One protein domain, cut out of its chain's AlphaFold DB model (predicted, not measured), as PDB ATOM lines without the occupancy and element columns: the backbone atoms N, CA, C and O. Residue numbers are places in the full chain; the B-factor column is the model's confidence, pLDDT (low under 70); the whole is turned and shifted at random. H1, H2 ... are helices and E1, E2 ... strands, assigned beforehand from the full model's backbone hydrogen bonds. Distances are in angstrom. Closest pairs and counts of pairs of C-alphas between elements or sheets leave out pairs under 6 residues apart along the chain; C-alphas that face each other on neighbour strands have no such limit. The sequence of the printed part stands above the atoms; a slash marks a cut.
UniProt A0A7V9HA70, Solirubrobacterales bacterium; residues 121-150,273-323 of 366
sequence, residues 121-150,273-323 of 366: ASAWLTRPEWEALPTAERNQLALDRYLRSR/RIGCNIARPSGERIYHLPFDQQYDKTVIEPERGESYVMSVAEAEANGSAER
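Overview. This is residues 121 to 150 and 273 to 323 of the 366 residues of a protein of Solirubrobacterales bacterium (UniProt A0A7V9HA70). The model is a two-part body set end to end: a small helical part, with H3 as its long helix and the short H1 and H2 on one side of it, and a small three-stranded sheet with H4 over one face. The two parts meet where H3 touches H4, and a long loop, residues 289 to 306, leads from E2 round to E3. The printed part has 81 residues, with four named helices and three named strands in the order H1 H2 H3 E1 E2 E3 H4; the sheet runs E2 E1 E3, antiparallel throughout, and the class is mixed, helices and strands. It is compact, with a radius of gyration of the C-alphas of 12.7 A, and only just elongated, spanning 39 by 25 by 20 A.

Along the chain. Find C-alpha 121 at (96.032, 143.950, 94.681), where H1, residues 121 to 124, begins. H2 follows at residues 127 to 132, 8.7 A from first to last C-alpha. H3, residues 135 to 148, is the longest helix at 19.9 A; look for its first C-alpha at (101.818, 144.471, 102.776). Past the cut, E1 takes residues 274 to 278 over 13.4 A, E2 residues 285 to 288 over 10.3 A, and E3 residues 307 to 309. H4, residues 312 to 317, is 8.5 A long and ends at C-alpha 317, (105.962, 132.128, 107.384).

Arrangement. Begin with the sheet, where E1 is the inner strand. E1 and E2 form a hairpin at 149 degrees; look at N 277 and O 286, 2.9 A apart and within hydrogen-bond range. E1 and E3 are antiparallel at 148 degrees, with N 276 and O 307 within hydrogen-bond range at 2.8 A. H4 is on the sheet, at a height over the sheet of 8.7 A; it lies over E1 and runs along the strands, at 25 degrees to E1 on the local plane. H3 is not on the sheet, but its residues 136 to 140 touch H4, closest at the C-alphas of Gln 140 and Val 312, 5.7 A, at a steep tilt of 40 degrees, opposite ways. H1 touches H3, closest at the C-alphas of Trp 124 and Ala 142, 5.0 A. H2 is close to H3 but not clearly touching, with the C-alphas of Trp 130 and Arg 138 6.7 A apart. In H2, H3 and H4 every O i to N i+4 pair is within hydrogen-bond range; H1 is too short for such a pair.

Size, cuts and confidence. The two C-alphas farthest apart are those of Pro 128 and Glu 303, 40.7 A. Residues 151 to 272 are not printed, and C-alphas 150 and 273 are 17.3 A apart across the cut. The link from E2 to E3 is long, 18 residues. Mean pLDDT of the printed part is 90.6, and residue 323 alone is under 70.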
ATOM      1  N   ALA A 121      96.793 143.879  93.426       85.81
ATOM      2  CA  ALA A 121      96.032 143.950  94.681       85.81
ATOM      3  C   ALA A 121      95.277 145.283  94.883       85.81
ATOM      4  O   ALA A 121      94.234 145.312  95.538       85.81
ATOM      5  N   SER A 122      95.736 146.387  94.276       85.69
ATOM      6  CA  SER A 122      95.087 147.703  94.405       85.69
ATOM      7  C   SER A 122      93.693 147.759  93.767       85.69
ATOM      8  O   SER A 122      92.901 148.651  94.074       85.69
ATOM      9  N   ALA A 123      93.355 146.811  92.887       87.06
ATOM     10  CA  ALA A 123      92.009 146.666  92.336       87.06
ATOM     11  C   ALA A 123      90.958 146.338  93.414       87.06
ATOM     12  O   ALA A 123      89.784 146.664  93.246       87.06
ATOM     13  N   TRP A 124      91.392 145.747  94.529       90.12
ATOM     14  CA  TRP A 124      90.536 145.226  95.597       90.12
ATOM     15  C   TRP A 124      90.496 146.119  96.839       90.12
ATOM     16  O   TRP A 124      89.854 145.778  97.834       90.12
ATOM     17  N   LEU A 125      91.177 147.261  96.805       89.56
ATOM     18  CA  LEU A 125      91.392 148.121  97.963       89.56
ATOM     19  C   LEU A 125      91.016 149.563  97.644       89.56
ATOM     20  O   LEU A 125      91.176 150.045  96.521       89.56
ATOM     21  N   THR A 126      90.513 150.268  98.651       89.81
ATOM     22  CA  THR A 126      90.392 151.722  98.577       89.81
ATOM     23  C   THR A 126      91.767 152.360  98.760       89.81
ATOM     24  O   THR A 126      92.680 151.764  99.336       89.81
ATOM     25  N   ARG A 127      91.925 153.602  98.297       87.75
ATOM     26  CA  ARG A 127      93.189 154.330  98.449       87.75
ATOM     27  C   ARG A 127      93.633 154.485  99.917       87.75
ATOM     28  O   ARG A 127      94.798 154.207 100.178       87.75
ATOM     29  N   PRO A 128      92.755 154.839 100.879       91.19
ATOM     30  CA  PRO A 128      93.154 154.909 102.285       91.19
ATOM     31  C   PRO A 128      93.620 153.564 102.853       91.19
ATOM     32  O   PRO A 128      94.600 153.521 103.584       91.19
ATOM     33  N   GLU A 129      92.957 152.458 102.498       91.06
ATOM     34  CA  GLU A 129      93.371 151.113 102.935       91.06
ATOM     35  C   GLU A 129      94.738 150.734 102.366       91.06
ATOM     36  O   GLU A 129      95.569 150.175 103.075       91.06
ATOM     37  N   TRP A 130      94.982 151.069 101.098       89.25
ATOM     38  CA  TRP A 130      96.262 150.829 100.438       89.25
ATOM     39  C   TRP A 130      97.423 151.565 101.113       89.25
ATOM     40  O   TRP A 130      98.513 151.012 101.234       89.25
ATOM     41  N   GLU A 131      97.188 152.813 101.521       88.94
ATOM     42  CA  GLU A 131      98.189 153.670 102.163       88.94
ATOM     43  C   GLU A 131      98.407 153.313 103.646       88.94
ATOM     44  O   GLU A 131      99.497 153.543 104.165       88.94
ATOM     45  N   ALA A 132      97.399 152.751 104.327       93.44
ATOM     46  CA  ALA A 132      97.443 152.485 105.766       93.44
ATOM     47  C   ALA A 132      97.892 151.063 106.150       93.44
ATOM     48  O   ALA A 132      98.484 150.892 107.216       93.44
ATOM     49  N   LEU A 133      97.582 150.044 105.340       93.12
ATOM     50  CA  LEU A 133      97.806 148.643 105.714       93.12
ATOM     51  C   LEU A 133      99.226 148.155 105.365       93.12
ATOM     52  O   LEU A 133      99.708 148.425 104.259       93.12
ATOM     53  N   PRO A 134      99.873 147.364 106.245       92.19
ATOM     54  CA  PRO A 134     101.080 146.616 105.899       92.19
ATOM     55  C   PRO A 134     100.842 145.660 104.725       92.19
ATOM     56  O   PRO A 134      99.727 145.178 104.532       92.19
ATOM     57  N   THR A 135     101.896 145.325 103.976       90.12
ATOM     58  CA  THR A 135     101.818 144.471 102.776       90.12
ATOM     59  C   THR A 135     101.054 143.164 103.006       90.12
ATOM     60  O   THR A 135     100.122 142.873 102.258       90.12
ATOM     61  N   ALA A 136     101.385 142.415 104.061       91.81
ATOM     62  CA  ALA A 136     100.751 141.134 104.368       91.81
ATOM     63  C   ALA A 136      99.232 141.263 104.577       91.81
ATOM     64  O   ALA A 136      98.435 140.573 103.940       91.81
ATOM     65  N   GLU A 137      98.826 142.206 105.433       94.44
ATOM     66  CA  GLU A 137      97.420 142.478 105.754       94.44
ATOM     67  C   GLU A 137      96.658 143.009 104.540       94.44
ATOM     68  O   GLU A 137      95.531 142.599 104.265       94.44
ATOM     69  N   ARG A 138      97.297 143.897 103.777       94.50
ATOM     70  CA  ARG A 138      96.770 144.468 102.540       94.50
ATOM     71  C   ARG A 138      96.460 143.378 101.516       94.50
ATOM     72  O   ARG A 138      95.376 143.365 100.934       94.50
ATOM     73  N   ASN A 139      97.395 142.457 101.316       94.62
ATOM     74  CA  ASN A 139      97.280 141.384 100.336       94.62
ATOM     75  C   ASN A 139      96.284 140.315 100.773       94.62
ATOM     76  O   ASN A 139      95.493 139.852  99.952       94.62
ATOM     77  N   GLN A 140      96.250 139.991 102.068       96.88
ATOM     78  CA  GLN A 140      95.226 139.110 102.618       96.88
ATOM     79  C   GLN A 140      93.831 139.724 102.448       96.88
ATOM     80  O   GLN A 140      92.923 139.057 101.961       96.88
ATOM     81  N   LEU A 141      93.658 141.017 102.745       96.69
ATOM     82  CA  LEU A 141      92.378 141.702 102.558       96.69
ATOM     83  C   LEU A 141      91.951 141.734 101.081       96.69
ATOM     84  O   LEU A 141      90.769 141.547 100.773       96.69
ATOM     85  N   ALA A 142      92.898 141.952 100.164       95.06
ATOM     86  CA  ALA A 142      92.648 141.884  98.728       95.06
ATOM     87  C   ALA A 142      92.203 140.476  98.296       95.06
ATOM     88  O   ALA A 142      91.207 140.349  97.581       95.06
ATOM     89  N   LEU A 143      92.875 139.426  98.781       95.81
ATOM     90  CA  LEU A 143      92.496 138.032  98.548       95.81
ATOM     91  C   LEU A 143      91.093 137.729  99.083       95.81
ATOM     92  O   LEU A 143      90.247 137.228  98.343       95.81
ATOM     93  N   ASP A 144      90.791 138.109 100.323       96.50
ATOM     94  CA  ASP A 144      89.484 137.864 100.935       96.50
ATOM     95  C   ASP A 144      88.350 138.552 100.163       96.50
ATOM     96  O   ASP A 144      87.225 138.043 100.081       96.50
ATOM     97  N   ARG A 145      88.609 139.746  99.614       96.00
ATOM     98  CA  ARG A 145      87.656 140.472  98.763       96.00
ATOM     99  C   ARG A 145      87.523 139.828  97.395       96.00
ATOM    100  O   ARG A 145      86.398 139.666  96.927       96.00
ATOM    101  N   TYR A 146      88.629 139.411  96.786       94.12
ATOM    102  CA  TYR A 146      88.624 138.655  95.538       94.12
ATOM    103  C   TYR A 146      87.788 137.377  95.669       94.12
ATOM    104  O   TYR A 146      86.908 137.132  94.840       94.12
ATOM    105  N   LEU A 147      87.977 136.593  96.733       92.69
ATOM    106  CA  LEU A 147      87.244 135.344  96.957       92.69
ATOM    107  C   LEU A 147      85.743 135.588  97.161       92.69
ATOM    108  O   LEU A 147      84.930 134.915  96.527       92.69
ATOM    109  N   ARG A 148      85.374 136.613  97.943       93.56
ATOM    110  CA  ARG A 148      83.972 137.000  98.203       93.56
ATOM    111  C   ARG A 148      83.301 137.780  97.069       93.56
ATOM    112  O   ARG A 148      82.094 138.009  97.121       93.56
ATOM    113  N   SER A 149      84.062 138.222  96.072       91.88
ATOM    114  CA  SER A 149      83.529 139.033  94.980       91.88
ATOM    115  C   SER A 149      82.492 138.278  94.155       91.88
ATOM    116  O   SER A 149      82.552 137.056  93.985       91.88
ATOM    117  N   ARG A 150      81.545 139.031  93.588       89.31
ATOM    118  CA  ARG A 150      80.645 138.500  92.570       89.31
ATOM    119  C   ARG A 150      81.449 138.260  91.295       89.31
ATOM    120  O   ARG A 150      81.854 139.215  90.640       89.31
ATOM    121  N   ARG A 273      95.145 128.920  97.157       94.94
ATOM    122  CA  ARG A 273      95.171 129.766  95.940       94.94
ATOM    123  C   ARG A 273      96.327 130.752  95.899       94.94
ATOM    124  O   ARG A 273      96.337 131.643  95.058       94.94
ATOM    125  N   ILE A 274      97.264 130.642  96.830       96.06
ATOM    126  CA  ILE A 274      98.484 131.438  96.812       96.06
ATOM    127  C   ILE A 274      99.608 130.515  96.371       96.06
ATOM    128  O   ILE A 274      99.999 129.633  97.130       96.06
ATOM    129  N   GLY A 275     100.101 130.696  95.149       94.44
ATOM    130  CA  GLY A 275     101.213 129.910  94.622       94.44
ATOM    131  C   GLY A 275     102.537 130.482  95.111       94.44
ATOM    132  O   GLY A 275     102.827 131.643  94.838       94.44
ATOM    133  N   CYS A 276     103.330 129.695  95.836       94.75
ATOM    134  CA  CYS A 276     104.666 130.070  96.293       94.75
ATOM    135  C   CYS A 276     105.724 129.339  95.470       94.75
ATOM    136  O   CYS A 276     105.811 128.116  95.561       94.75
ATOM    137  N   ASN A 277     106.554 130.070  94.728       94.00
ATOM    138  CA  ASN A 277     107.630 129.511  93.916       94.00
ATOM    139  C   ASN A 277     109.009 130.065  94.304       94.00
ATOM    140  O   ASN A 277     109.129 131.032  95.057       94.00
ATOM    141  N   ILE A 278     110.069 129.452  93.772       92.44
ATOM    142  CA  ILE A 278     111.450 129.900  93.965       92.44
ATOM    143  C   ILE A 278     111.973 130.469  92.646       92.44
ATOM    144  O   ILE A 278     112.188 129.740  91.668       92.44
ATOM    145  N   ALA A 279     112.228 131.779  92.629       87.62
ATOM    146  CA  ALA A 279     112.702 132.501  91.457       87.62
ATOM    147  C   ALA A 279     114.039 131.937  90.958       87.62
ATOM    148  O   ALA A 279     115.045 131.969  91.662       87.62
ATOM    149  N   ARG A 280     114.075 131.457  89.707       83.12
ATOM    150  CA  ARG A 280     115.269 130.804  89.132       83.12
ATOM    151  C   ARG A 280     116.548 131.665  89.182       83.12
ATOM    152  O   ARG A 280     117.593 131.097  89.478       83.12
ATOM    153  N   PRO A 281     116.516 132.989  88.913       81.06
ATOM    154  CA  PRO A 281     117.737 133.799  88.911       81.06
ATOM    155  C   PRO A 281     118.280 134.145  90.305       81.06
ATOM    156  O   PRO A 281     119.495 134.229  90.461       81.06
ATOM    157  N   SER A 282     117.408 134.388  91.291       83.44
ATOM    158  CA  SER A 282     117.800 134.901  92.617       83.44
ATOM    159  C   SER A 282     117.725 133.860  93.736       83.44
ATOM    160  O   SER A 282     118.366 134.034  94.767       83.44
ATOM    161  N   GLY A 283     116.960 132.780  93.557       86.00
ATOM    162  CA  GLY A 283     116.649 131.822  94.622       86.00
ATOM    163  C   GLY A 283     115.661 132.361  95.663       86.00
ATOM    164  O   GLY A 283     115.416 131.700  96.669       86.00
ATOM    165  N   GLU A 284     115.090 133.545  95.438       89.94
ATOM    166  CA  GLU A 284     114.111 134.152  96.338       89.94
ATOM    167  C   GLU A 284     112.781 133.399  96.279       89.94
ATOM    168  O   GLU A 284     112.312 133.021  95.200       89.94
ATOM    169  N   ARG A 285     112.160 133.211  97.445       92.25
ATOM    170  CA  ARG A 285     110.799 132.685  97.552       92.25
ATOM    171  C   ARG A 285     109.812 133.815  97.308       92.25
ATOM    172  O   ARG A 285     109.860 134.848  97.975       92.25
ATOM    173  N   ILE A 286     108.926 133.605  96.350       92.94
ATOM    174  CA  ILE A 286     107.939 134.583  95.914       92.94
ATOM    175  C   ILE A 286     106.564 133.942  96.026       92.94
ATOM    176  O   ILE A 286     106.414 132.762  95.717       92.94
ATOM    177  N   TYR A 287     105.562 134.708  96.453       94.50
ATOM    178  CA  TYR A 287     104.172 134.283  96.333       94.50
ATOM    179  C   TYR A 287     103.404 135.078  95.278       94.50
ATOM    180  O   TYR A 287     103.671 136.258  95.034       94.50
ATOM    181  N   HIS A 288     102.424 134.408  94.678       93.38
ATOM    182  CA  HIS A 288     101.509 134.934  93.680       93.38
ATOM    183  C   HIS A 288     100.068 134.757  94.154       93.38
ATOM    184  O   HIS A 288      99.643 133.655  94.507       93.38
ATOM    185  N   LEU A 289      99.306 135.846  94.139       94.44
ATOM    186  CA  LEU A 289      97.870 135.868  94.392       94.44
ATOM    187  C   LEU A 289      97.103 135.480  93.114       94.44
ATOM    188  O   LEU A 289      97.591 135.718  92.009       94.44
ATOM    189  N   PRO A 290      95.869 134.954  93.214       92.44
ATOM    190  CA  PRO A 290      95.115 134.410  92.072       92.44
ATOM    191  C   PRO A 290      94.689 135.452  91.022       92.44
ATOM    192  O   PRO A 290      94.081 135.108  90.004       92.44
ATOM    193  N   PHE A 291      94.957 136.730  91.277       90.06
ATOM    194  CA  PHE A 291      94.726 137.850  90.368       90.06
ATOM    195  C   PHE A 291      96.033 138.497  89.877       90.06
ATOM    196  O   PHE A 291      95.981 139.538  89.222       90.06
ATOM    197  N   ASP A 292      97.192 137.915  90.191       88.38
ATOM    198  CA  ASP A 292      98.477 138.381  89.682       88.38
ATOM    199  C   ASP A 292      98.709 137.899  88.250       88.38
ATOM    200  O   ASP A 292      98.434 136.753  87.900       88.38
ATOM    201  N   GLN A 293      99.337 138.745  87.433       82.38
ATOM    202  CA  GLN A 293      99.614 138.460  86.019       82.38
ATOM    203  C   GLN A 293     100.493 137.211  85.788       82.38
ATOM    204  O   GLN A 293     100.511 136.639  84.697       82.38
ATOM    205  N   GLN A 294     101.293 136.831  86.788       84.12
ATOM    206  CA  GLN A 294     102.196 135.678  86.713       84.12
ATOM    207  C   GLN A 294     101.602 134.419  87.343       84.12
ATOM    208  O   GLN A 294     102.242 133.377  87.247       84.12
ATOM    209  N   TYR A 295     100.413 134.495  87.952       89.50
ATOM    210  CA  TYR A 295      99.824 133.377  88.685       89.50
ATOM    211  C   TYR A 295      99.684 132.135  87.798       89.50
ATOM    212  O   TYR A 295     100.350 131.138  88.045       89.50
ATOM    213  N   ASP A 296      98.934 132.229  86.696       85.81
ATOM    214  CA  ASP A 296      98.689 131.075  85.815       85.81
ATOM    215  C   ASP A 296      99.921 130.667  84.985       85.81
ATOM    216  O   ASP A 296      99.961 129.588  84.402       85.81
ATOM    217  N   LYS A 297     100.930 131.543  84.883       83.12
ATOM    218  CA  LYS A 297     102.175 131.285  84.135       83.12
ATOM    219  C   LYS A 297     103.220 130.564  84.977       83.12
ATOM    220  O   LYS A 297     104.222 130.088  84.439       83.12
ATOM    221  N   THR A 298     103.028 130.552  86.290       85.06
ATOM    222  CA  THR A 298     103.976 129.981  87.234       85.06
ATOM    223  C   THR A 298     103.562 128.553  87.531       85.06
ATOM    224  O   THR A 298     102.515 128.313  88.117       85.06
ATOM    225  N   VAL A 299     104.408 127.607  87.135       85.00
ATOM    226  CA  VAL A 299     104.274 126.207  87.538       85.00
ATOM    227  C   VAL A 299     104.877 126.063  88.931       85.00
ATOM    228  O   VAL A 299     106.008 126.496  89.144       85.00
ATOM    229  N   ILE A 300     104.117 125.478  89.854       89.12
ATOM    230  CA  ILE A 300     104.582 125.146  91.201       89.12
ATOM    231  C   ILE A 300     105.245 123.767  91.157       89.12
ATOM    232  O   ILE A 300     104.616 122.799  90.739       89.12
ATOM    233  N   GLU A 301     106.509 123.694  91.574       88.00
ATOM    234  CA  GLU A 301     107.361 122.492  91.572       88.00
ATOM    235  C   GLU A 301     107.606 122.000  93.027       88.00
ATOM    236  O   GLU A 301     108.577 122.430  93.670       88.00
ATOM    237  N   PRO A 302     106.751 121.118  93.602       87.25
ATOM    238  CA  PRO A 302     106.862 120.671  94.997       87.25
ATOM    239  C   PRO A 302     108.219 120.069  95.370       87.25
ATOM    240  O   PRO A 302     108.698 120.248  96.490       87.25
ATOM    241  N   GLU A 303     108.886 119.405  94.428       86.00
ATOM    242  CA  GLU A 303     110.221 118.824  94.583       86.00
ATOM    243  C   GLU A 303     111.313 119.862  94.889       86.00
ATOM    244  O   GLU A 303     112.370 119.517  95.418       86.00
ATOM    245  N   ARG A 304     111.055 121.144  94.609       86.69
ATOM    246  CA  ARG A 304     111.939 122.268  94.955       86.69
ATOM    247  C   ARG A 304     111.528 122.968  96.251       86.69
ATOM    248  O   ARG A 304     112.171 123.937  96.650       86.69
ATOM    249  N   GLY A 305     110.491 122.481  96.930       88.50
ATOM    250  CA  GLY A 305     109.914 123.118  98.112       88.50
ATOM    251  C   GLY A 305     109.036 124.327  97.781       88.50
ATOM    252  O   GLY A 305     108.934 125.242  98.604       88.50
ATOM    253  N   GLU A 306     108.466 124.348  96.575       93.75
ATOM    254  CA  GLU A 306     107.398 125.256  96.148       93.75
ATOM    255  C   GLU A 306     106.036 124.671  96.560       93.75
ATOM    256  O   GLU A 306     105.894 123.458  96.720       93.75
ATOM    257  N   SER A 307     105.026 125.507  96.792       93.94
ATOM    258  CA  SER A 307     103.740 125.021  97.312       93.94
ATOM    259  C   SER A 307     102.617 126.028  97.130       93.94
ATOM    260  O   SER A 307     102.860 127.231  97.067       93.94
ATOM    261  N   TYR A 308     101.373 125.555  97.165       95.44
ATOM    262  CA  TYR A 308     100.230 126.435  97.378       95.44
ATOM    263  C   TYR A 308      99.902 126.564  98.865       95.44
ATOM    264  O   TYR A 308      99.986 125.584  99.603       95.44
ATOM    265  N   VAL A 309      99.492 127.758  99.294       96.50
ATOM    266  CA  VAL A 309      99.105 128.054 100.683       96.50
ATOM    267  C   VAL A 309      97.746 128.757 100.763       96.50
ATOM    268  O   VAL A 309      97.246 129.295  99.766       96.50
ATOM    269  N   MET A 310      97.114 128.714 101.941       96.19
ATOM    270  CA  MET A 310      95.760 129.251 102.156       96.19
ATOM    271  C   MET A 310      95.753 130.751 102.453       96.19
ATOM    272  O   MET A 310      94.760 131.429 102.185       96.19
ATOM    273  N   SER A 311      96.837 131.274 103.029       97.19
ATOM    274  CA  SER A 311      96.907 132.657 103.506       97.19
ATOM    275  C   SER A 311      98.261 133.301 103.241       97.19
ATOM    276  O   SER A 311      99.284 132.625 103.132       97.19
ATOM    277  N   VAL A 312      98.272 134.631 103.165       96.44
ATOM    278  CA  VAL A 312      99.502 135.416 103.011       96.44
ATOM    279  C   VAL A 312     100.415 135.224 104.220       96.44
ATOM    280  O   VAL A 312     101.624 135.107 104.059       96.44
ATOM    281  N   ALA A 313      99.843 135.100 105.419       95.56
ATOM    282  CA  ALA A 313     100.605 134.813 106.632       95.56
ATOM    283  C   ALA A 313     101.360 133.475 106.536       95.56
ATOM    284  O   ALA A 313     102.515 133.387 106.944       95.56
ATOM    285  N   GLU A 314     100.731 132.444 105.966       95.69
ATOM    286  CA  GLU A 314     101.376 131.152 105.715       95.69
ATOM    287  C   GLU A 314     102.473 131.265 104.643       95.69
ATOM    288  O   GLU A 314     103.552 130.696 104.805       95.69
ATOM    289  N   ALA A 315     102.245 132.051 103.585       94.75
ATOM    290  CA  ALA A 315     103.259 132.321 102.564       94.75
ATOM    291  C   ALA A 315     104.512 132.984 103.167       94.75
ATOM    292  O   ALA A 315     105.631 132.521 102.937       94.75
ATOM    293  N   GLU A 316     104.327 134.030 103.975       93.94
ATOM    294  CA  GLU A 316     105.423 134.757 104.625       93.94
ATOM    295  C   GLU A 316     106.124 133.916 105.697       93.94
ATOM    296  O   GLU A 316     107.351 133.955 105.800       93.94
ATOM    297  N   ALA A 317     105.383 133.088 106.441       92.44
ATOM    298  CA  ALA A 317     105.962 132.128 107.384       92.44
ATOM    299  C   ALA A 317     106.869 131.100 106.683       92.44
ATOM    300  O   ALA A 317     107.887 130.691 107.243       92.44
ATOM    301  N   ASN A 318     106.553 130.744 105.434       88.31
ATOM    302  CA  ASN A 318     107.385 129.892 104.580       88.31
ATOM    303  C   ASN A 318     108.557 130.647 103.919       88.31
ATOM    304  O   ASN A 318     109.281 130.082 103.096       88.31
ATOM    305  N   GLY A 319     108.763 131.919 104.278       86.75
ATOM    306  CA  GLY A 319     109.830 132.776 103.771       86.75
ATOM    307  C   GLY A 319     109.545 133.395 102.403       86.75
ATOM    308  O   GLY A 319     110.455 133.984 101.822       86.75
ATOM    309  N   SER A 320     108.324 133.258 101.875       89.69
ATOM    310  CA  SER A 320     107.928 133.869 100.605       89.69
ATOM    311  C   SER A 320     107.570 135.335 100.801       89.69
ATOM    312  O   SER A 320     106.733 135.669 101.633       89.69
ATOM    313  N   ALA A 321     108.153 136.212  99.992       85.75
ATOM    314  CA  ALA A 321     107.765 137.615  99.937       85.75
ATOM    315  C   ALA A 321     106.843 137.879  98.739       85.75
ATOM    316  O   ALA A 321     106.874 137.161  97.736       85.75
ATOM    317  N   GLU A 322     106.044 138.943  98.811       79.25
ATOM    318  CA  GLU A 322     105.372 139.453  97.616       79.25
ATOM    319  C   GLU A 322     106.434 139.878  96.601       79.25
ATOM    320  O   GLU A 322     107.419 140.536  96.954       79.25
ATOM    321  N   ARG A 323     106.226 139.554  95.320       68.81
ATOM    322  CA  ARG A 323     107.069 140.111  94.264       68.81
ATOM    323  C   ARG A 323     106.856 141.621  94.208       68.81
ATOM    324  O   ARG A 323     105.917 142.093  93.577       68.81
TER     325      ARG A 323